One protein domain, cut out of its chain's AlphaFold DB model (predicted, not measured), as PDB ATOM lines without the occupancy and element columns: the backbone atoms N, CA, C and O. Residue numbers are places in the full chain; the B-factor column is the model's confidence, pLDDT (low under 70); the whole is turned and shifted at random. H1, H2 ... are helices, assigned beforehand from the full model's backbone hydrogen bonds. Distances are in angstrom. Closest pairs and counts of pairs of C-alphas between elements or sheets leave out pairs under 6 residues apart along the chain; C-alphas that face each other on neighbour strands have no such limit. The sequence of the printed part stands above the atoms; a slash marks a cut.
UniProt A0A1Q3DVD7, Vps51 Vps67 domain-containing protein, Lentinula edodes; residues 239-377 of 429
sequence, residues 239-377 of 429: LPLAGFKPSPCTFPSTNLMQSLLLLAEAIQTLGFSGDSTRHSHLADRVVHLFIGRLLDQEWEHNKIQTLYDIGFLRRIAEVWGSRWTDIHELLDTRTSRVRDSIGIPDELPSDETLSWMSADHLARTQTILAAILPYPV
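AT A GLANCE: This is residues 239 to 377 of the 429 residues of the protein "Vps51 Vps67 domain-containing protein" of Lentinula edodes (UniProt A0A1Q3DVD7). Four helices, H1 to H4, with H2 the longest, form an up-and-down bundle, each running against the one before it, and H5 crosses H3 at a steep angle. H3 is nearest the middle; the bundle is not tightly closed, for H1 comes close to H2 and H3 without clearly touching either. The printed part has 139 residues with five named helices, H1 to H5 in chain order, and no named strand; the class is all helix. It is compact, with a radius of gyration of the C-alphas of 15.5 A, and only just elongated, spanning 50 by 33 by 27 A.

IN THESE COORDINATES: H2, residues 276 to 295, is 28.2 A long and begins at C-alpha 276 (234.078, 171.684, 171.288). H1 is residues 254 to 269, 22.2 A, from C-alpha 254 (227.376, 158.776, 195.837). H3, residues 303 to 320, and H4, residues 325 to 342, each measure 25.9 A. H5, residues 351 to 365, is 20.8 A and ends at C-alpha 365 (226.168, 169.681, 189.236).

HOW THE PARTS SIT: H2 touches H4 with residues 288 to 295 alone, closest at the C-alphas of Gly 292 and Ile 327, 7.0 A. H3 and H4 form a helical hairpin at a shallow tilt of 14 degrees, closest at the C-alphas of Lys 303 and Val 338, 6.3 A. H5 touches H3 at a steep tilt of 65 degrees, the C-alphas of Phe 312 and Ser 358 being closest, 4.8 A. H1 and H5 are apart. Every O i to N i+4 pair is within hydrogen-bond range in H1, H2, H3, H4 and H5.

THE WHOLE: The C-alphas of Gly 274 and Ile 344 are farthest apart, 50.7 A. The printed part has no cut and no long link between helices. Residues 239 to 253 and 366 to 377 hold no named element. The pLDDT is under 70 at residues 239 to 250, 271 to 274, 298 to 301, 343 to 347 and 376 to 377.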
ATOM      1  N   LEU A 239     230.937 149.501 198.282       55.56
ATOM      2  CA  LEU A 239     229.832 148.905 199.031       55.56
ATOM      3  C   LEU A 239     229.777 149.508 200.446       55.56
ATOM      4  O   LEU A 239     230.797 149.523 201.143       55.56
ATOM      5  N   PRO A 240     228.606 149.956 200.929       52.16
ATOM      6  CA  PRO A 240     228.464 150.325 202.329       52.16
ATOM      7  C   PRO A 240     228.671 149.085 203.210       52.16
ATOM      8  O   PRO A 240     228.103 148.023 202.944       52.16
ATOM      9  N   LEU A 241     229.473 149.221 204.274       49.69
ATOM     10  CA  LEU A 241     229.601 148.183 205.299       49.69
ATOM     11  C   LEU A 241     228.202 147.800 205.805       49.69
ATOM     12  O   LEU A 241     227.415 148.661 206.205       49.69
ATOM     13  N   ALA A 242     227.909 146.499 205.792       43.78
ATOM     14  CA  ALA A 242     226.655 145.941 206.277       43.78
ATOM     15  C   ALA A 242     226.357 146.443 207.704       43.78
ATOM     16  O   ALA A 242     227.103 146.148 208.635       43.78
ATOM     17  N   GLY A 243     225.278 147.216 207.877       48.44
ATOM     18  CA  GLY A 243     224.833 147.679 209.199       48.44
ATOM     19  C   GLY A 243     224.138 149.041 209.242       48.44
ATOM     20  O   GLY A 243     223.385 149.296 210.180       48.44
ATOM     21  N   PHE A 244     224.316 149.900 208.235       48.72
ATOM     22  CA  PHE A 244     223.596 151.175 208.159       48.72
ATOM     23  C   PHE A 244     222.319 151.022 207.331       48.72
ATOM     24  O   PHE A 244     222.387 150.680 206.155       48.72
ATOM     25  N   LYS A 245     221.151 151.292 207.929       49.84
ATOM     26  CA  LYS A 245     219.925 151.562 207.164       49.84
ATOM     27  C   LYS A 245     220.096 152.943 206.523       49.84
ATOM     28  O   LYS A 245     220.096 153.924 207.270       49.84
ATOM     29  N   PRO A 246     220.274 153.056 205.196       53.53
ATOM     30  CA  PRO A 246     220.295 154.364 204.570       53.53
ATOM     31  C   PRO A 246     218.909 154.989 204.745       53.53
ATOM     32  O   PRO A 246     217.893 154.372 204.425       53.53
ATOM     33  N   SER A 247     218.868 156.204 205.289       53.88
ATOM     34  CA  SER A 247     217.689 157.060 205.155       53.88
ATOM     35  C   SER A 247     217.391 157.210 203.655       53.88
ATOM     36  O   SER A 247     218.354 157.254 202.886       53.88
ATOM     37  N   PRO A 248     216.123 157.270 203.204       54.84
ATOM     38  CA  PRO A 248     215.822 157.474 201.791       54.84
ATOM     39  C   PRO A 248     216.470 158.781 201.329       54.84
ATOM     40  O   PRO A 248     216.066 159.872 201.731       54.84
ATOM     41  N   CYS A 249     217.543 158.658 200.551       60.03
ATOM     42  CA  CYS A 249     218.228 159.786 199.952       60.03
ATOM     43  C   CYS A 249     217.472 160.151 198.681       60.03
ATOM     44  O   CYS A 249     217.298 159.335 197.786       60.03
ATOM     45  N   THR A 250     217.022 161.395 198.606       69.06
ATOM     46  CA  THR A 250     216.270 161.927 197.469       69.06
ATOM     47  C   THR A 250     217.188 162.412 196.337       69.06
ATOM     48  O   THR A 250     216.849 163.323 195.592       69.06
ATOM     49  N   PHE A 251     218.402 161.871 196.249       76.69
ATOM     50  CA  PHE A 251     219.481 162.340 195.377       76.69
ATOM     51  C   PHE A 251     220.152 161.132 194.712       76.69
ATOM     52  O   PHE A 251     220.055 160.031 195.265       76.69
ATOM     53  N   PRO A 252     220.829 161.302 193.558       81.94
ATOM     54  CA  PRO A 252     221.606 160.217 192.968       81.94
ATOM     55  C   PRO A 252     222.652 159.695 193.956       81.94
ATOM     56  O   PRO A 252     223.160 160.430 194.811       81.94
ATOM     57  N   SER A 253     222.963 158.409 193.847       84.88
ATOM     58  CA  SER A 253     223.866 157.734 194.761       84.88
ATOM     59  C   SER A 253     225.267 158.324 194.663       84.88
ATOM     60  O   SER A 253     225.734 158.741 193.598       84.88
ATOM     61  N   THR A 254     225.980 158.323 195.788       83.56
ATOM     62  CA  THR A 254     227.376 158.776 195.837       83.56
ATOM     63  C   THR A 254     228.250 157.996 194.865       83.56
ATOM     64  O   THR A 254     229.157 158.563 194.270       83.56
ATOM     65  N   ASN A 255     227.949 156.712 194.665       82.69
ATOM     66  CA  ASN A 255     228.696 155.853 193.759       82.69
ATOM     67  C   ASN A 255     228.451 156.251 192.302       82.69
ATOM     68  O   ASN A 255     229.407 156.313 191.533       82.69
ATOM     69  N   LEU A 256     227.204 156.561 191.915       87.06
ATOM     70  CA  LEU A 256     226.909 157.047 190.567       87.06
ATOM     71  C   LEU A 256     227.601 158.390 190.321       87.06
ATOM     72  O   LEU A 256     228.286 158.553 189.315       87.06
ATOM     73  N   MET A 257     227.480 159.324 191.265       88.50
ATOM     74  CA  MET A 257     228.121 160.633 191.149       88.50
ATOM     75  C   MET A 257     229.643 160.518 191.070       88.50
ATOM     76  O   MET A 257     230.247 161.134 190.200       88.50
ATOM     77  N   GLN A 258     230.269 159.685 191.904       87.69
ATOM     78  CA  GLN A 258     231.710 159.446 191.846       87.69
ATOM     79  C   GLN A 258     232.129 158.850 190.497       87.69
ATOM     80  O   GLN A 258     233.140 159.265 189.939       87.69
ATOM     81  N   SER A 259     231.357 157.908 189.948       89.94
ATOM     82  CA  SER A 259     231.628 157.334 188.627       89.94
ATOM     83  C   SER A 259     231.538 158.372 187.513       89.94
ATOM     84  O   SER A 259     232.431 158.438 186.675       89.94
ATOM     85  N   LEU A 260     230.501 159.212 187.522       90.88
ATOM     86  CA  LEU A 260     230.335 160.283 186.537       90.88
ATOM     87  C   LEU A 260     231.430 161.350 186.655       90.88
ATOM     88  O   LEU A 260     231.888 161.860 185.636       90.88
ATOM     89  N   LEU A 261     231.883 161.655 187.873       89.69
ATOM     90  CA  LEU A 261     233.005 162.564 188.112       89.69
ATOM     91  C   LEU A 261     234.325 161.997 187.587       89.69
ATOM     92  O   LEU A 261     235.044 162.705 186.893       89.69
ATOM     93  N   LEU A 262     234.614 160.721 187.856       89.25
ATOM     94  CA  LEU A 262     235.799 160.048 187.315       89.25
ATOM     95  C   LEU A 262     235.766 159.990 185.783       89.25
ATOM     96  O   LEU A 262     236.794 160.149 185.133       89.25
ATOM     97  N   LEU A 263     234.581 159.797 185.199       90.81
ATOM     98  CA  LEU A 263     234.394 159.824 183.752       90.81
ATOM     99  C   LEU A 263     234.642 161.224 183.176       90.81
ATOM    100  O   LEU A 263     235.335 161.365 182.171       90.81
ATOM    101  N   ALA A 264     234.110 162.259 183.831       89.38
ATOM    102  CA  ALA A 264     234.330 163.650 183.453       89.38
ATOM    103  C   ALA A 264     235.812 164.033 183.546       89.38
ATOM    104  O   ALA A 264     236.340 164.642 182.617       89.38
ATOM    105  N   GLU A 265     236.495 163.628 184.617       86.69
ATOM    106  CA  GLU A 265     237.936 163.809 184.790       86.69
ATOM    107  C   GLU A 265     238.715 163.109 183.669       86.69
ATOM    108  O   GLU A 265     239.533 163.742 183.006       86.69
ATOM    109  N   ALA A 266     238.401 161.845 183.370       86.88
ATOM    110  CA  ALA A 266     239.067 161.090 182.312       86.88
ATOM    111  C   ALA A 266     238.874 161.706 180.913       86.88
ATOM    112  O   ALA A 266     239.805 161.736 180.113       86.88
ATOM    113  N   ILE A 267     237.689 162.240 180.594       87.56
ATOM    114  CA  ILE A 267     237.468 162.947 179.320       87.56
ATOM    115  C   ILE A 267     238.271 164.253 179.280       87.56
ATOM    116  O   ILE A 267     238.811 164.617 178.232       87.56
ATOM    117  N   GLN A 268     238.366 164.968 180.404       80.81
ATOM    118  CA  GLN A 268     239.164 166.191 180.490       80.81
ATOM    119  C   GLN A 268     240.649 165.894 180.276       80.81
ATOM    120  O   GLN A 268     241.282 166.576 179.472       80.81
ATOM    121  N   THR A 269     241.209 164.857 180.907       77.44
ATOM    122  CA  THR A 269     242.645 164.550 180.782       77.44
ATOM    123  C   THR A 269     243.092 164.280 179.348       77.44
ATOM    124  O   THR A 269     244.266 164.495 179.050       77.44
ATOM    125  N   LEU A 270     242.186 163.902 178.436       76.19
ATOM    126  CA  LEU A 270     242.492 163.746 177.012       76.19
ATOM    127  C   LEU A 270     242.853 165.060 176.305       76.19
ATOM    128  O   LEU A 270     243.655 165.014 175.374       76.19
ATOM    129  N   GLY A 271     242.387 166.213 176.795       66.06
ATOM    130  CA  GLY A 271     242.888 167.523 176.364       66.06
ATOM    131  C   GLY A 271     242.184 168.159 175.159       66.06
ATOM    132  O   GLY A 271     242.763 169.037 174.532       66.06
ATOM    133  N   PHE A 272     240.930 167.804 174.847       64.62
ATOM    134  CA  PHE A 272     240.150 168.418 173.746       64.62
ATOM    135  C   PHE A 272     239.673 169.859 174.005       64.62
ATOM    136  O   PHE A 272     238.663 170.285 173.448       64.62
ATOM    137  N   SER A 273     240.365 170.628 174.847       56.03
ATOM    138  CA  SER A 273     239.919 171.957 175.292       56.03
ATOM    139  C   SER A 273     239.721 172.962 174.145       56.03
ATOM    140  O   SER A 273     238.950 173.909 174.301       56.03
ATOM    141  N   GLY A 274     240.368 172.748 172.993       58.72
ATOM    142  CA  GLY A 274     240.265 173.606 171.809       58.72
ATOM    143  C   GLY A 274     239.149 173.261 170.810       58.72
ATOM    144  O   GLY A 274     238.755 174.139 170.044       58.72
ATOM    145  N   ASP A 275     238.613 172.033 170.808       72.12
ATOM    146  CA  ASP A 275     237.609 171.586 169.827       72.12
ATOM    147  C   ASP A 275     236.339 171.067 170.514       72.12
ATOM    148  O   ASP A 275     236.211 169.895 170.884       72.12
ATOM    149  N   SER A 276     235.363 171.966 170.646       74.38
ATOM    150  CA  SER A 276     234.078 171.684 171.288       74.38
ATOM    151  C   SER A 276     233.258 170.614 170.562       74.38
ATOM    152  O   SER A 276     232.492 169.894 171.206       74.38
ATOM    153  N   THR A 277     233.421 170.466 169.244       81.44
ATOM    154  CA  THR A 277     232.684 169.461 168.465       81.44
ATOM    155  C   THR A 277     233.223 168.064 168.731       81.44
ATOM    156  O   THR A 277     232.451 167.133 168.968       81.44
ATOM    157  N   ARG A 278     234.550 167.926 168.783       78.50
ATOM    158  CA  ARG A 278     235.221 166.660 169.090       78.50
ATOM    159  C   ARG A 278     235.010 166.246 170.533       78.50
ATOM    160  O   ARG A 278     234.691 165.087 170.781       78.50
ATOM    161  N   HIS A 279     235.108 167.196 171.461       83.50
ATOM    162  CA  HIS A 279     234.787 166.953 172.862       83.50
ATOM    163  C   HIS A 279     233.349 166.436 173.023       83.50
ATOM    164  O   HIS A 279     233.136 165.406 173.655       83.50
ATOM    165  N   SER A 280     232.378 167.096 172.381       85.88
ATOM    166  CA  SER A 280     230.971 166.681 172.414       85.88
ATOM    167  C   SER A 280     230.767 165.281 171.824       85.88
ATOM    168  O   SER A 280     230.100 164.455 172.436       85.88
ATOM    169  N   HIS A 281     231.388 164.962 170.681       87.50
ATOM    170  CA  HIS A 281     231.314 163.616 170.100       87.50
ATOM    171  C   HIS A 281     231.934 162.536 170.987       87.50
ATOM    172  O   HIS A 281     231.424 161.419 171.041       87.50
ATOM    173  N   LEU A 282     233.032 162.844 171.673       88.12
ATOM    174  CA  LEU A 282     233.649 161.894 172.581       88.12
ATOM    175  C   LEU A 282     232.790 161.661 173.825       88.12
ATOM    176  O   LEU A 282     232.551 160.512 174.188       88.12
ATOM    177  N   ALA A 283     232.310 162.739 174.446       89.56
ATOM    178  CA  ALA A 283     231.429 162.667 175.603       89.56
ATOM    179  C   ALA A 283     230.147 161.880 175.283       89.56
ATOM    180  O   ALA A 283     229.768 161.012 176.064       89.56
ATOM    181  N   ASP A 284     229.556 162.098 174.102       91.44
ATOM    182  CA  ASP A 284     228.412 161.334 173.582       91.44
ATOM    183  C   ASP A 284     228.686 159.824 173.632       91.44
ATOM    184  O   ASP A 284     227.993 159.076 174.317       91.44
ATOM    185  N   ARG A 285     229.766 159.383 172.973       91.12
ATOM    186  CA  ARG A 285     230.140 157.964 172.870       91.12
ATOM    187  C   ARG A 285     230.466 157.347 174.228       91.12
ATOM    188  O   ARG A 285     230.029 156.236 174.517       91.12
ATOM    189  N   VAL A 286     231.225 158.060 175.058       92.12
ATOM    190  CA  VAL A 286     231.691 157.572 176.363       92.12
ATOM    191  C   VAL A 286     230.533 157.411 177.341       92.12
ATOM    192  O   VAL A 286     230.429 156.380 178.003       92.12
ATOM    193  N   VAL A 287     229.653 158.412 177.440       92.06
ATOM    194  CA  VAL A 287     228.516 158.366 178.367       92.06
ATOM    195  C   VAL A 287     227.478 157.352 177.888       92.06
ATOM    196  O   VAL A 287     226.950 156.603 178.709       92.06
ATOM    197  N   HIS A 288     227.237 157.266 176.577       92.94
ATOM    198  CA  HIS A 288     226.361 156.253 175.986       92.94
ATOM    199  C   HIS A 288     226.856 154.831 176.303       92.94
ATOM    200  O   HIS A 288     226.113 154.030 176.877       92.94
ATOM    201  N   LEU A 289     228.149 154.558 176.076       92.50
ATOM    202  CA  LEU A 289     228.777 153.279 176.422       92.50
ATOM    203  C   LEU A 289     228.719 152.997 177.929       92.50
ATOM    204  O   LEU A 289     228.424 151.870 178.333       92.50
ATOM    205  N   PHE A 290     228.977 154.005 178.766       93.19
ATOM    206  CA  PHE A 290     228.891 153.883 180.219       93.19
ATOM    207  C   PHE A 290     227.492 153.455 180.662       93.19
ATOM    208  O   PHE A 290     227.373 152.460 181.372       93.19
ATOM    209  N   ILE A 291     226.440 154.150 180.216       91.81
ATOM    210  CA  ILE A 291     225.055 153.837 180.597       91.81
ATOM    211  C   ILE A 291     224.651 152.449 180.090       91.81
ATOM    212  O   ILE A 291     224.086 151.673 180.860       91.81
ATOM    213  N   GLY A 292     224.981 152.100 178.843       90.50
ATOM    214  CA  GLY A 292     224.692 150.771 178.297       90.50
ATOM    215  C   GLY A 292     225.321 149.653 179.135       90.50
ATOM    216  O   GLY A 292     224.622 148.784 179.654       90.50
ATOM    217  N   ARG A 293     226.638 149.732 179.375       89.62
ATOM    218  CA  ARG A 293     227.379 148.739 180.178       89.62
ATOM    219  C   ARG A 293     226.919 148.681 181.633       89.62
ATOM    220  O   ARG A 293     227.008 147.629 182.266       89.62
ATOM    221  N   LEU A 294     226.460 149.805 182.170       87.56
ATOM    222  CA  LEU A 294     225.948 149.908 183.528       87.56
ATOM    223  C   LEU A 294     224.611 149.197 183.700       87.56
ATOM    224  O   LEU A 294     224.402 148.526 184.706       87.56
ATOM    225  N   LEU A 295     223.725 149.318 182.710       85.38
ATOM    226  CA  LEU A 295     222.398 148.704 182.722       85.38
ATOM    227  C   LEU A 295     222.429 147.210 182.371       85.38
ATOM    228  O   LEU A 295     221.575 146.464 182.859       85.38
ATOM    229  N   ASP A 296     223.431 146.765 181.605       82.81
ATOM    230  CA  ASP A 296     223.714 145.342 181.356       82.81
ATOM    231  C   ASP A 296     224.103 144.582 182.635       82.81
ATOM    232  O   ASP A 296     223.965 143.360 182.722       82.81
ATOM    233  N   GLN A 297     224.611 145.292 183.645       73.44
ATOM    234  CA  GLN A 297     225.079 144.707 184.894       73.44
ATOM    235  C   GLN A 297     224.028 144.857 186.003       73.44
ATOM    236  O   GLN A 297     223.511 145.936 186.271       73.44
ATOM    237  N   GLU A 298     223.729 143.771 186.720       67.44
ATOM    238  CA  GLU A 298     222.843 143.843 187.887       67.44
ATOM    239  C   GLU A 298     223.572 144.504 189.070       67.44
ATOM    240  O   GLU A 298     224.488 143.933 189.660       67.44
ATOM    241  N   TRP A 299     223.176 145.731 189.413       68.56
ATOM    242  CA  TRP A 299     223.691 146.496 190.558       68.56
ATOM    243  C   TRP A 299     222.592 146.783 191.596       68.56
ATOM    244  O   TRP A 299     222.182 147.916 191.840       68.56
ATOM    245  N   GLU A 300     222.045 145.731 192.198       60.19
ATOM    246  CA  GLU A 300     220.896 145.852 193.100       60.19
ATOM    247  C   GLU A 300     221.341 145.932 194.567       60.19
ATOM    248  O   GLU A 300     221.657 144.925 195.191       60.19
ATOM    249  N   HIS A 301     221.357 147.147 195.127       62.62
ATOM    250  CA  HIS A 301     221.588 147.379 196.563       62.62
ATOM    251  C   HIS A 301     220.294 147.817 197.258       62.62
ATOM    252  O   HIS A 301     219.802 147.158 198.171       62.62
ATOM    253  N   ASN A 302     219.721 148.931 196.795       76.12
ATOM    254  CA  ASN A 302     218.453 149.485 197.253       76.12
ATOM    255  C   ASN A 302     217.639 149.895 196.025       76.12
ATOM    256  O   ASN A 302     217.998 150.840 195.328       76.12
ATOM    257  N   LYS A 303     216.530 149.193 195.788       79.06
ATOM    258  CA  LYS A 303     215.671 149.380 194.612       79.06
ATOM    259  C   LYS A 303     215.137 150.814 194.493       79.06
ATOM    260  O   LYS A 303     215.028 151.318 193.382       79.06
ATOM    261  N   ILE A 304     214.874 151.493 195.614       81.62
ATOM    262  CA  ILE A 304     214.421 152.894 195.618       81.62
ATOM    263  C   ILE A 304     215.559 153.828 195.181       81.62
ATOM    264  O   ILE A 304     215.348 154.686 194.329       81.62
ATOM    265  N   GLN A 305     216.780 153.633 195.693       84.12
ATOM    266  CA  GLN A 305     217.950 154.411 195.261       84.12
ATOM    267  C   GLN A 305     218.241 154.196 193.769       84.12
ATOM    268  O   GLN A 305     218.530 155.148 193.053       84.12
ATOM    269  N   THR A 306     218.096 152.961 193.283       84.75
ATOM    270  CA  THR A 306     218.246 152.638 191.861       84.75
ATOM    271  C   THR A 306     217.264 153.427 190.986       84.75
ATOM    272  O   THR A 306     217.636 153.824 189.887       84.75
ATOM    273  N   LEU A 307     216.044 153.714 191.456       85.81
ATOM    274  CA  LEU A 307     215.098 154.561 190.715       85.81
ATOM    275  C   LEU A 307     215.562 156.022 190.625       85.81
ATOM    276  O   LEU A 307     215.419 156.629 189.566       85.81
ATOM    277  N   TYR A 308     216.150 156.578 191.689       87.31
ATOM    278  CA  TYR A 308     216.749 157.920 191.648       87.31
ATOM    279  C   TYR A 308     217.964 157.981 190.716       87.31
ATOM    280  O   TYR A 308     218.102 158.934 189.950       87.31
ATOM    281  N   ASP A 309     218.801 156.944 190.729       88.12
ATOM    282  CA  ASP A 309     219.973 156.827 189.860       88.12
ATOM    283  C   ASP A 309     219.563 156.735 188.380       88.12
ATOM    284  O   ASP A 309     220.084 157.472 187.544       88.12
ATOM    285  N   ILE A 310     218.570 155.895 188.057       88.75
ATOM    286  CA  ILE A 310     218.012 155.783 186.700       88.75
ATOM    287  C   ILE A 310     217.343 157.094 186.272       88.75
ATOM    288  O   ILE A 310     217.552 157.538 185.145       88.75
ATOM    289  N   GLY A 311     216.592 157.753 187.162       88.81
ATOM    290  CA  GLY A 311     215.991 159.060 186.890       88.81
ATOM    291  C   GLY A 311     217.040 160.131 186.569       88.81
ATOM    292  O   GLY A 311     216.864 160.915 185.638       88.81
ATOM    293  N   PHE A 312     218.172 160.122 187.277       90.56
ATOM    294  CA  PHE A 312     219.291 161.018 186.993       90.56
ATOM    295  C   PHE A 312     219.952 160.728 185.637       90.56
ATOM    296  O   PHE A 312     220.159 161.650 184.848       90.56
ATOM    297  N   LEU A 313     220.210 159.456 185.319       91.56
ATOM    298  CA  LEU A 313     220.748 159.046 184.014       91.56
ATOM    299  C   LEU A 313     219.797 159.383 182.860       91.56
ATOM    300  O   LEU A 313     220.240 159.856 181.813       91.56
ATOM    301  N   ARG A 314     218.487 159.212 183.064       90.88
ATOM    302  CA  ARG A 314     217.454 159.622 182.106       90.88
ATOM    303  C   ARG A 314     217.508 161.118 181.851       90.88
ATOM    304  O   ARG A 314     217.442 161.534 180.697       90.88
ATOM    305  N   ARG A 315     217.698 161.926 182.895       90.50
ATOM    306  CA  ARG A 315     217.825 163.373 182.731       90.50
ATOM    307  C   ARG A 315     219.076 163.766 181.947       90.50
ATOM    308  O   ARG A 315     219.001 164.673 181.124       90.50
ATOM    309  N   ILE A 316     220.199 163.077 182.155       89.75
ATOM    310  CA  ILE A 316     221.403 163.262 181.329       89.75
ATOM    311  C   ILE A 316     221.091 162.923 179.864       89.75
ATOM    312  O   ILE A 316     221.383 163.732 178.987       89.75
ATOM    313  N   ALA A 317     220.437 161.788 179.597       90.31
ATOM    314  CA  ALA A 317     220.045 161.383 178.246       90.31
ATOM    315  C   ALA A 317     219.134 162.414 177.551       90.31
ATOM    316  O   ALA A 317     219.359 162.768 176.396       90.31
ATOM    317  N   GLU A 318     218.164 162.978 178.276       89.88
ATOM    318  CA  GLU A 318     217.274 164.027 177.757       89.88
ATOM    319  C   GLU A 318     218.039 165.282 177.314       89.88
ATOM    320  O   GLU A 318     217.674 165.907 176.317       89.88
ATOM    321  N   VAL A 319     219.109 165.650 178.028       87.69
ATOM    322  CA  VAL A 319     219.955 166.802 177.681       87.69
ATOM    323  C   VAL A 319     220.741 166.552 176.385       87.69
ATOM    324  O   VAL A 319     220.945 167.484 175.607       87.69
ATOM    325  N   TRP A 320     221.134 165.305 176.106       86.12
ATOM    326  CA  TRP A 320     221.778 164.907 174.846       86.12
ATOM    327  C   TRP A 320     220.809 164.872 173.649       86.12
ATOM    328  O   TRP A 320     221.254 164.985 172.497       86.12
ATOM    329  N   GLY A 321     219.502 164.798 173.918       85.00
ATOM    330  CA  GLY A 321     218.412 164.951 172.957       85.00
ATOM    331  C   GLY A 321     217.926 163.637 172.338       85.00
ATOM    332  O   GLY A 321     218.289 162.540 172.747       85.00
ATOM    333  N   SER A 322     217.113 163.743 171.285       80.81
ATOM    334  CA  SER A 322     216.395 162.614 170.670       80.81
ATOM    335  C   SER A 322     217.272 161.577 169.955       80.81
ATOM    336  O   SER A 322     216.740 160.650 169.358       80.81
ATOM    337  N   ARG A 323     218.599 161.731 169.957       85.00
ATOM    338  CA  ARG A 323     219.540 160.736 169.415       85.00
ATOM    339  C   ARG A 323     219.735 159.527 170.336       85.00
ATOM    340  O   ARG A 323     220.268 158.526 169.885       85.00
ATOM    341  N   TRP A 324     219.317 159.622 171.599       90.25
ATOM    342  CA  TRP A 324     219.500 158.589 172.627       90.25
ATOM    343  C   TRP A 324     218.230 157.756 172.858       90.25
ATOM    344  O   TRP A 324     217.916 157.379 173.986       90.25
ATOM    345  N   THR A 325     217.445 157.496 171.807       89.12
ATOM    346  CA  THR A 325     216.194 156.719 171.922       89.12
ATOM    347  C   THR A 325     216.435 155.314 172.463       89.12
ATOM    348  O   THR A 325     215.662 154.844 173.288       89.12
ATOM    349  N   ASP A 326     217.530 154.680 172.056       91.38
ATOM    350  CA  ASP A 326     217.966 153.370 172.540       91.38
ATOM    351  C   ASP A 326     218.270 153.370 174.049       91.38
ATOM    352  O   ASP A 326     217.813 152.494 174.781       91.38
ATOM    353  N   ILE A 327     218.973 154.393 174.544       91.06
ATOM    354  CA  ILE A 327     219.240 154.570 175.977       91.06
ATOM    355  C   ILE A 327     217.955 154.882 176.745       91.06
ATOM    356  O   ILE A 327     217.762 154.352 177.839       91.06
ATOM    357  N   HIS A 328     217.056 155.700 176.190       90.69
ATOM    358  CA  HIS A 328     215.749 155.957 176.796       90.69
ATOM    359  C   HIS A 328     214.938 154.666 176.955       90.69
ATOM    360  O   HIS A 328     214.443 154.396 178.048       90.69
ATOM    361  N   GLU A 329     214.870 153.832 175.917       90.81
ATOM    362  CA  GLU A 329     214.190 152.531 175.965       90.81
ATOM    363  C   GLU A 329     214.822 151.585 176.998       90.81
ATOM    364  O   GLU A 329     214.109 150.910 177.750       90.81
ATOM    365  N   LEU A 330     216.156 151.558 177.084       89.81
ATOM    366  CA  LEU A 330     216.885 150.724 178.040       89.81
ATOM    367  C   LEU A 330     216.630 151.165 179.492       89.81
ATOM    368  O   LEU A 330     216.363 150.332 180.365       89.81
ATOM    369  N   LEU A 331     216.655 152.477 179.748       90.50
ATOM    370  CA  LEU A 331     216.351 153.069 181.054       90.50
ATOM    371  C   LEU A 331     214.886 152.844 181.450       90.50
ATOM    372  O   LEU A 331     214.617 152.504 182.604       90.50
ATOM    373  N   ASP A 332     213.945 152.972 180.516       90.62
ATOM    374  CA  ASP A 332     212.516 152.748 180.763       90.62
ATOM    375  C   ASP A 332     212.229 151.273 181.066       90.62
ATOM    376  O   ASP A 332     211.547 150.953 182.043       90.62
ATOM    377  N   THR A 333     212.840 150.359 180.308       90.25
ATOM    378  CA  THR A 333     212.759 148.913 180.557       90.25
ATOM    379  C   THR A 333     213.300 148.561 181.943       90.25
ATOM    380  O   THR A 333     212.673 147.808 182.697       90.25
ATOM    381  N   ARG A 334     214.451 149.134 182.324       86.81
ATOM    382  CA  ARG A 334     215.037 148.923 183.653       86.81
ATOM    383  C   ARG A 334     214.166 149.533 184.754       86.81
ATOM    384  O   ARG A 334     213.988 148.892 185.787       86.81
ATOM    385  N   THR A 335     213.596 150.718 184.536       88.56
ATOM    386  CA  THR A 335     212.686 151.381 185.484       88.56
ATOM    387  C   THR A 335     211.481 150.498 185.790       88.56
ATOM    388  O   THR A 335     211.204 150.242 186.962       88.56
ATOM    389  N   SER A 336     210.816 149.962 184.761       87.62
ATOM    390  CA  SER A 336     209.688 149.036 184.921       87.62
ATOM    391  C   SER A 336     210.090 147.780 185.692       87.62
ATOM    392  O   SER A 336     209.462 147.456 186.696       87.62
ATOM    393  N   ARG A 337     211.216 147.144 185.330       86.75
ATOM    394  CA  ARG A 337     211.726 145.953 186.033       86.75
ATOM    395  C   ARG A 337     211.985 146.218 187.521       86.75
ATOM    396  O   ARG A 337     211.670 145.377 188.363       86.75
ATOM    397  N   VAL A 338     212.556 147.376 187.863       84.88
ATOM    398  CA  VAL A 338     212.811 147.753 189.261       84.88
ATOM    399  C   VAL A 338     211.495 148.020 189.998       84.88
ATOM    400  O   VAL A 338     211.334 147.513 191.109       84.88
ATOM    401  N   ARG A 339     210.537 148.731 189.385       86.31
ATOM    402  CA  ARG A 339     209.207 148.997 189.967       86.31
ATOM    403  C   ARG A 339     208.426 147.715 190.244       86.31
ATOM    404  O   ARG A 339     207.958 147.529 191.368       86.31
ATOM    405  N   ASP A 340     208.381 146.804 189.277       84.50
ATOM    406  CA  ASP A 340     207.716 145.503 189.409       84.50
ATOM    407  C   ASP A 340     208.301 144.684 190.568       84.50
ATOM    408  O   ASP A 340     207.594 143.956 191.264       84.50
ATOM    409  N   SER A 341     209.600 144.846 190.834       82.31
ATOM    410  CA  SER A 341     210.294 144.129 191.901       82.31
ATOM    411  C   SER A 341     210.060 144.689 193.317       82.31
ATOM    412  O   SER A 341     210.417 144.010 194.282       82.31
ATOM    413  N   ILE A 342     209.542 145.918 193.471       79.25
ATOM    414  CA  ILE A 342     209.331 146.578 194.779       79.25
ATOM    415  C   ILE A 342     207.981 146.175 195.396       79.25
ATOM    416  O   ILE A 342     207.877 146.094 196.616       79.25
ATOM    417  N   GLY A 343     206.966 145.863 194.582       65.50
ATOM    418  CA  GLY A 343     205.696 145.260 195.020       65.50
ATOM    419  C   GLY A 343     204.794 146.110 195.936       65.50
ATOM    420  O   GLY A 343     203.680 145.679 196.226       65.50
ATOM    421  N   ILE A 344     205.233 147.297 196.382       69.75
ATOM    422  CA  ILE A 344     204.506 148.184 197.307       69.75
ATOM    423  C   ILE A 344     204.339 149.579 196.667       69.75
ATOM    424  O   ILE A 344     205.330 150.297 196.540       69.75
ATOM    425  N   PRO A 345     203.111 149.986 196.275       61.66
ATOM    426  CA  PRO A 345     202.843 151.257 195.585       61.66
ATOM    427  C   PRO A 345     203.146 152.531 196.390       61.66
ATOM    428  O   PRO A 345     203.561 153.525 195.805       61.66
ATOM    429  N   ASP A 346     202.953 152.513 197.713       59.88
ATOM    430  CA  ASP A 346     202.946 153.733 198.544       59.88
ATOM    431  C   ASP A 346     204.340 154.311 198.862       59.88
ATOM    432  O   ASP A 346     204.443 155.455 199.301       59.88
ATOM    433  N   GLU A 347     205.424 153.564 198.627       64.81
ATOM    434  CA  GLU A 347     206.807 154.028 198.858       64.81
ATOM    435  C   GLU A 347     207.544 154.404 197.558       64.81
ATOM    436  O   GLU A 347     208.722 154.771 197.580       64.81
ATOM    437  N   LEU A 348     206.867 154.314 196.407       76.00
ATOM    438  CA  LEU A 348     207.464 154.570 195.100       76.00
ATOM    439  C   LEU A 348     207.429 156.067 194.751       76.00
ATOM    440  O   LEU A 348     206.355 156.672 194.737       76.00
ATOM    441  N   PRO A 349     208.573 156.684 194.403       78.12
ATOM    442  CA  PRO A 349     208.579 158.056 193.915       78.12
ATOM    443  C   PRO A 349     207.847 158.145 192.567       78.12
ATOM    444  O   PRO A 349     208.065 157.321 191.670       78.12
ATOM    445  N   SER A 350     206.989 159.163 192.418       82.62
ATOM    446  CA  SER A 350     206.302 159.443 191.153       82.62
ATOM    447  C   SER A 350     207.297 159.853 190.063       82.62
ATOM    448  O   SER A 350     208.362 160.402 190.355       82.62
ATOM    449  N   ASP A 351     206.937 159.634 188.795       81.69
ATOM    450  CA  ASP A 351     207.768 160.043 187.650       81.69
ATOM    451  C   ASP A 351     208.028 161.555 187.637       81.69
ATOM    452  O   ASP A 351     209.142 161.996 187.358       81.69
ATOM    453  N   GLU A 352     207.033 162.351 188.036       82.69
ATOM    454  CA  GLU A 352     207.171 163.801 188.198       82.69
ATOM    455  C   GLU A 352     208.207 164.162 189.269       82.69
ATOM    456  O   GLU A 352     209.029 165.055 189.061       82.69
ATOM    457  N   THR A 353     208.212 163.436 190.392       83.69
ATOM    458  CA  THR A 353     209.188 163.646 191.469       83.69
ATOM    459  C   THR A 353     210.592 163.300 190.982       83.69
ATOM    460  O   THR A 353     211.508 164.104 191.134       83.69
ATOM    461  N   LEU A 354     210.773 162.139 190.345       83.69
ATOM    462  CA  LEU A 354     212.072 161.722 189.805       83.69
ATOM    463  C   LEU A 354     212.604 162.720 188.767       83.69
ATOM    464  O   LEU A 354     213.776 163.096 188.819       83.69
ATOM    465  N   SER A 355     211.744 163.186 187.859       85.69
ATOM    466  CA  SER A 355     212.104 164.163 186.828       85.69
ATOM    467  C   SER A 355     212.498 165.516 187.429       85.69
ATOM    468  O   SER A 355     213.555 166.057 187.105       85.69
ATOM    469  N   TRP A 356     211.705 166.046 188.363       84.50
ATOM    470  CA  TRP A 356     212.002 167.328 189.001       84.50
ATOM    471  C   TRP A 356     213.302 167.281 189.816       84.50
ATOM    472  O   TRP A 356     214.157 168.156 189.675       84.50
ATOM    473  N   MET A 357     213.493 166.233 190.624       84.75
ATOM    474  CA  MET A 357     214.682 166.093 191.469       84.75
ATOM    475  C   MET A 357     215.960 165.879 190.658       84.75
ATOM    476  O   MET A 357     216.993 166.475 190.962       84.75
ATOM    477  N   SER A 358     215.896 165.052 189.611       86.25
ATOM    478  CA  SER A 358     217.032 164.846 188.709       86.25
ATOM    479  C   SER A 358     217.393 166.125 187.955       86.25
ATOM    480  O   SER A 358     218.578 166.431 187.825       86.25
ATOM    481  N   ALA A 359     216.403 166.910 187.518       85.31
ATOM    482  CA  ALA A 359     216.630 168.196 186.866       85.31
ATOM    483  C   ALA A 359     217.292 169.221 187.801       85.31
ATOM    484  O   ALA A 359     218.274 169.848 187.401       85.31
ATOM    485  N   ASP A 360     216.810 169.364 189.042       84.38
ATOM    486  CA  ASP A 360     217.415 170.276 190.027       84.38
ATOM    487  C   ASP A 360     218.847 169.856 190.378       84.38
ATOM    488  O   ASP A 360     219.769 170.676 190.381       84.38
ATOM    489  N   HIS A 361     219.069 168.559 190.609       85.44
ATOM    490  CA  HIS A 361     220.398 168.055 190.932       85.44
ATOM    491  C   HIS A 361     221.377 168.217 189.763       85.44
ATOM    492  O   HIS A 361     222.537 168.584 189.971       85.44
ATOM    493  N   LEU A 362     220.921 168.003 188.525       86.25
ATOM    494  CA  LEU A 362     221.746 168.214 187.338       86.25
ATOM    495  C   LEU A 362     222.108 169.695 187.169       86.25
ATOM    496  O   LEU A 362     223.266 170.013 186.917       86.25
ATOM    497  N   ALA A 363     221.164 170.613 187.398       84.75
ATOM    498  CA  ALA A 363     221.446 172.048 187.383       84.75
ATOM    499  C   ALA A 363     222.488 172.448 188.446       84.75
ATOM    500  O   ALA A 363     223.346 173.293 188.188       84.75
ATOM    501  N   ARG A 364     222.482 171.815 189.628       83.69
ATOM    502  CA  ARG A 364     223.497 172.050 190.675       83.69
ATOM    503  C   ARG A 364     224.877 171.501 190.314       83.69
ATOM    504  O   ARG A 364     225.883 172.055 190.747       83.69
ATOM    505  N   THR A 365     224.930 170.420 189.541       85.94
ATOM    506  CA  THR A 365     226.168 169.681 189.236       85.94
ATOM    507  C   THR A 365     226.727 169.958 187.839       85.94
ATOM    508  O   THR A 365     227.831 169.508 187.532       85.94
ATOM    509  N   GLN A 366     226.033 170.762 187.022       85.94
ATOM    510  CA  GLN A 366     226.370 171.025 185.617       85.94
ATOM    511  C   GLN A 366     227.812 171.500 185.390       85.94
ATOM    512  O   GLN A 366     228.421 171.133 184.393       85.94
ATOM    513  N   THR A 367     228.387 172.274 186.317       82.00
ATOM    514  CA  THR A 367     229.763 172.778 186.187       82.00
ATOM    515  C   THR A 367     230.798 171.671 186.358       82.00
ATOM    516  O   THR A 367     231.803 171.652 185.657       82.00
ATOM    517  N   ILE A 368     230.557 170.742 187.284       84.62
ATOM    518  CA  ILE A 368     231.504 169.660 187.584       84.62
ATOM    519  C   ILE A 368     231.346 168.523 186.565       84.62
ATOM    520  O   ILE A 368     232.315 167.876 186.190       84.62
ATOM    521  N   LEU A 369     230.129 168.333 186.051       86.69
ATOM    522  CA  LEU A 369     229.815 167.370 184.997       86.69
ATOM    523  C   LEU A 369     229.930 167.961 183.584       86.69
ATOM    524  O   LEU A 369     229.535 167.314 182.619       86.69
ATOM    525  N   ALA A 370     230.488 169.162 183.427       84.62
ATOM    526  CA  ALA A 370     230.518 169.861 182.142       84.62
ATOM    527  C   ALA A 370     231.172 169.037 181.017       84.62
ATOM    528  O   ALA A 370     230.757 169.146 179.871       84.62
ATOM    529  N   ALA A 371     232.145 168.181 181.348       85.19
ATOM    530  CA  ALA A 371     232.854 167.349 180.375       85.19
ATOM    531  C   ALA A 371     232.064 166.137 179.848       85.19
ATOM    532  O   ALA A 371     232.467 165.533 178.860       85.19
ATOM    533  N   ILE A 372     230.967 165.761 180.509       88.88
ATOM    534  CA  ILE A 372     230.063 164.680 180.073       88.88
ATOM    535  C   ILE A 372     228.722 165.219 179.563       88.88
ATOM    536  O   ILE A 372     227.846 164.450 179.168       88.88
ATOM    537  N   LEU A 373     228.535 166.538 179.610       86.56
ATOM    538  CA  LEU A 373     227.343 167.216 179.125       86.56
ATOM    539  C   LEU A 373     227.604 167.767 177.724       86.56
ATOM    540  O   LEU A 373     228.742 168.110 177.395       86.56
ATOM    541  N   PRO A 374     226.569 167.869 176.875       82.38
ATOM    542  CA  PRO A 374     226.746 168.453 175.563       82.38
ATOM    543  C   PRO A 374     227.186 169.901 175.741       82.38
ATOM    544  O   PRO A 374     226.550 170.682 176.456       82.38
ATOM    545  N   TYR A 375     228.283 170.263 175.076       70.75
ATOM    546  CA  TYR A 375     228.716 171.649 175.050       70.75
ATOM    547  C   TYR A 375     227.571 172.475 174.456       70.75
ATOM    548  O   TYR A 375     227.069 172.099 173.388       70.75
ATOM    549  N   PRO A 376     227.130 173.570 175.100       61.94
ATOM    550  CA  PRO A 376     226.167 174.454 174.482       61.94
ATOM    551  C   PRO A 376     226.838 175.007 173.229       61.94
ATOM    552  O   PRO A 376     227.678 175.908 173.290       61.94
ATOM    553  N   VAL A 377     226.500 174.436 172.069       46.69
ATOM    554  CA  VAL A 377     226.719 175.106 170.795       46.69
ATOM    555  C   VAL A 377     226.068 176.450 171.016       46.69
ATOM    556  O   VAL A 377     224.887 176.490 171.353       46.69
TER     557      VAL A 377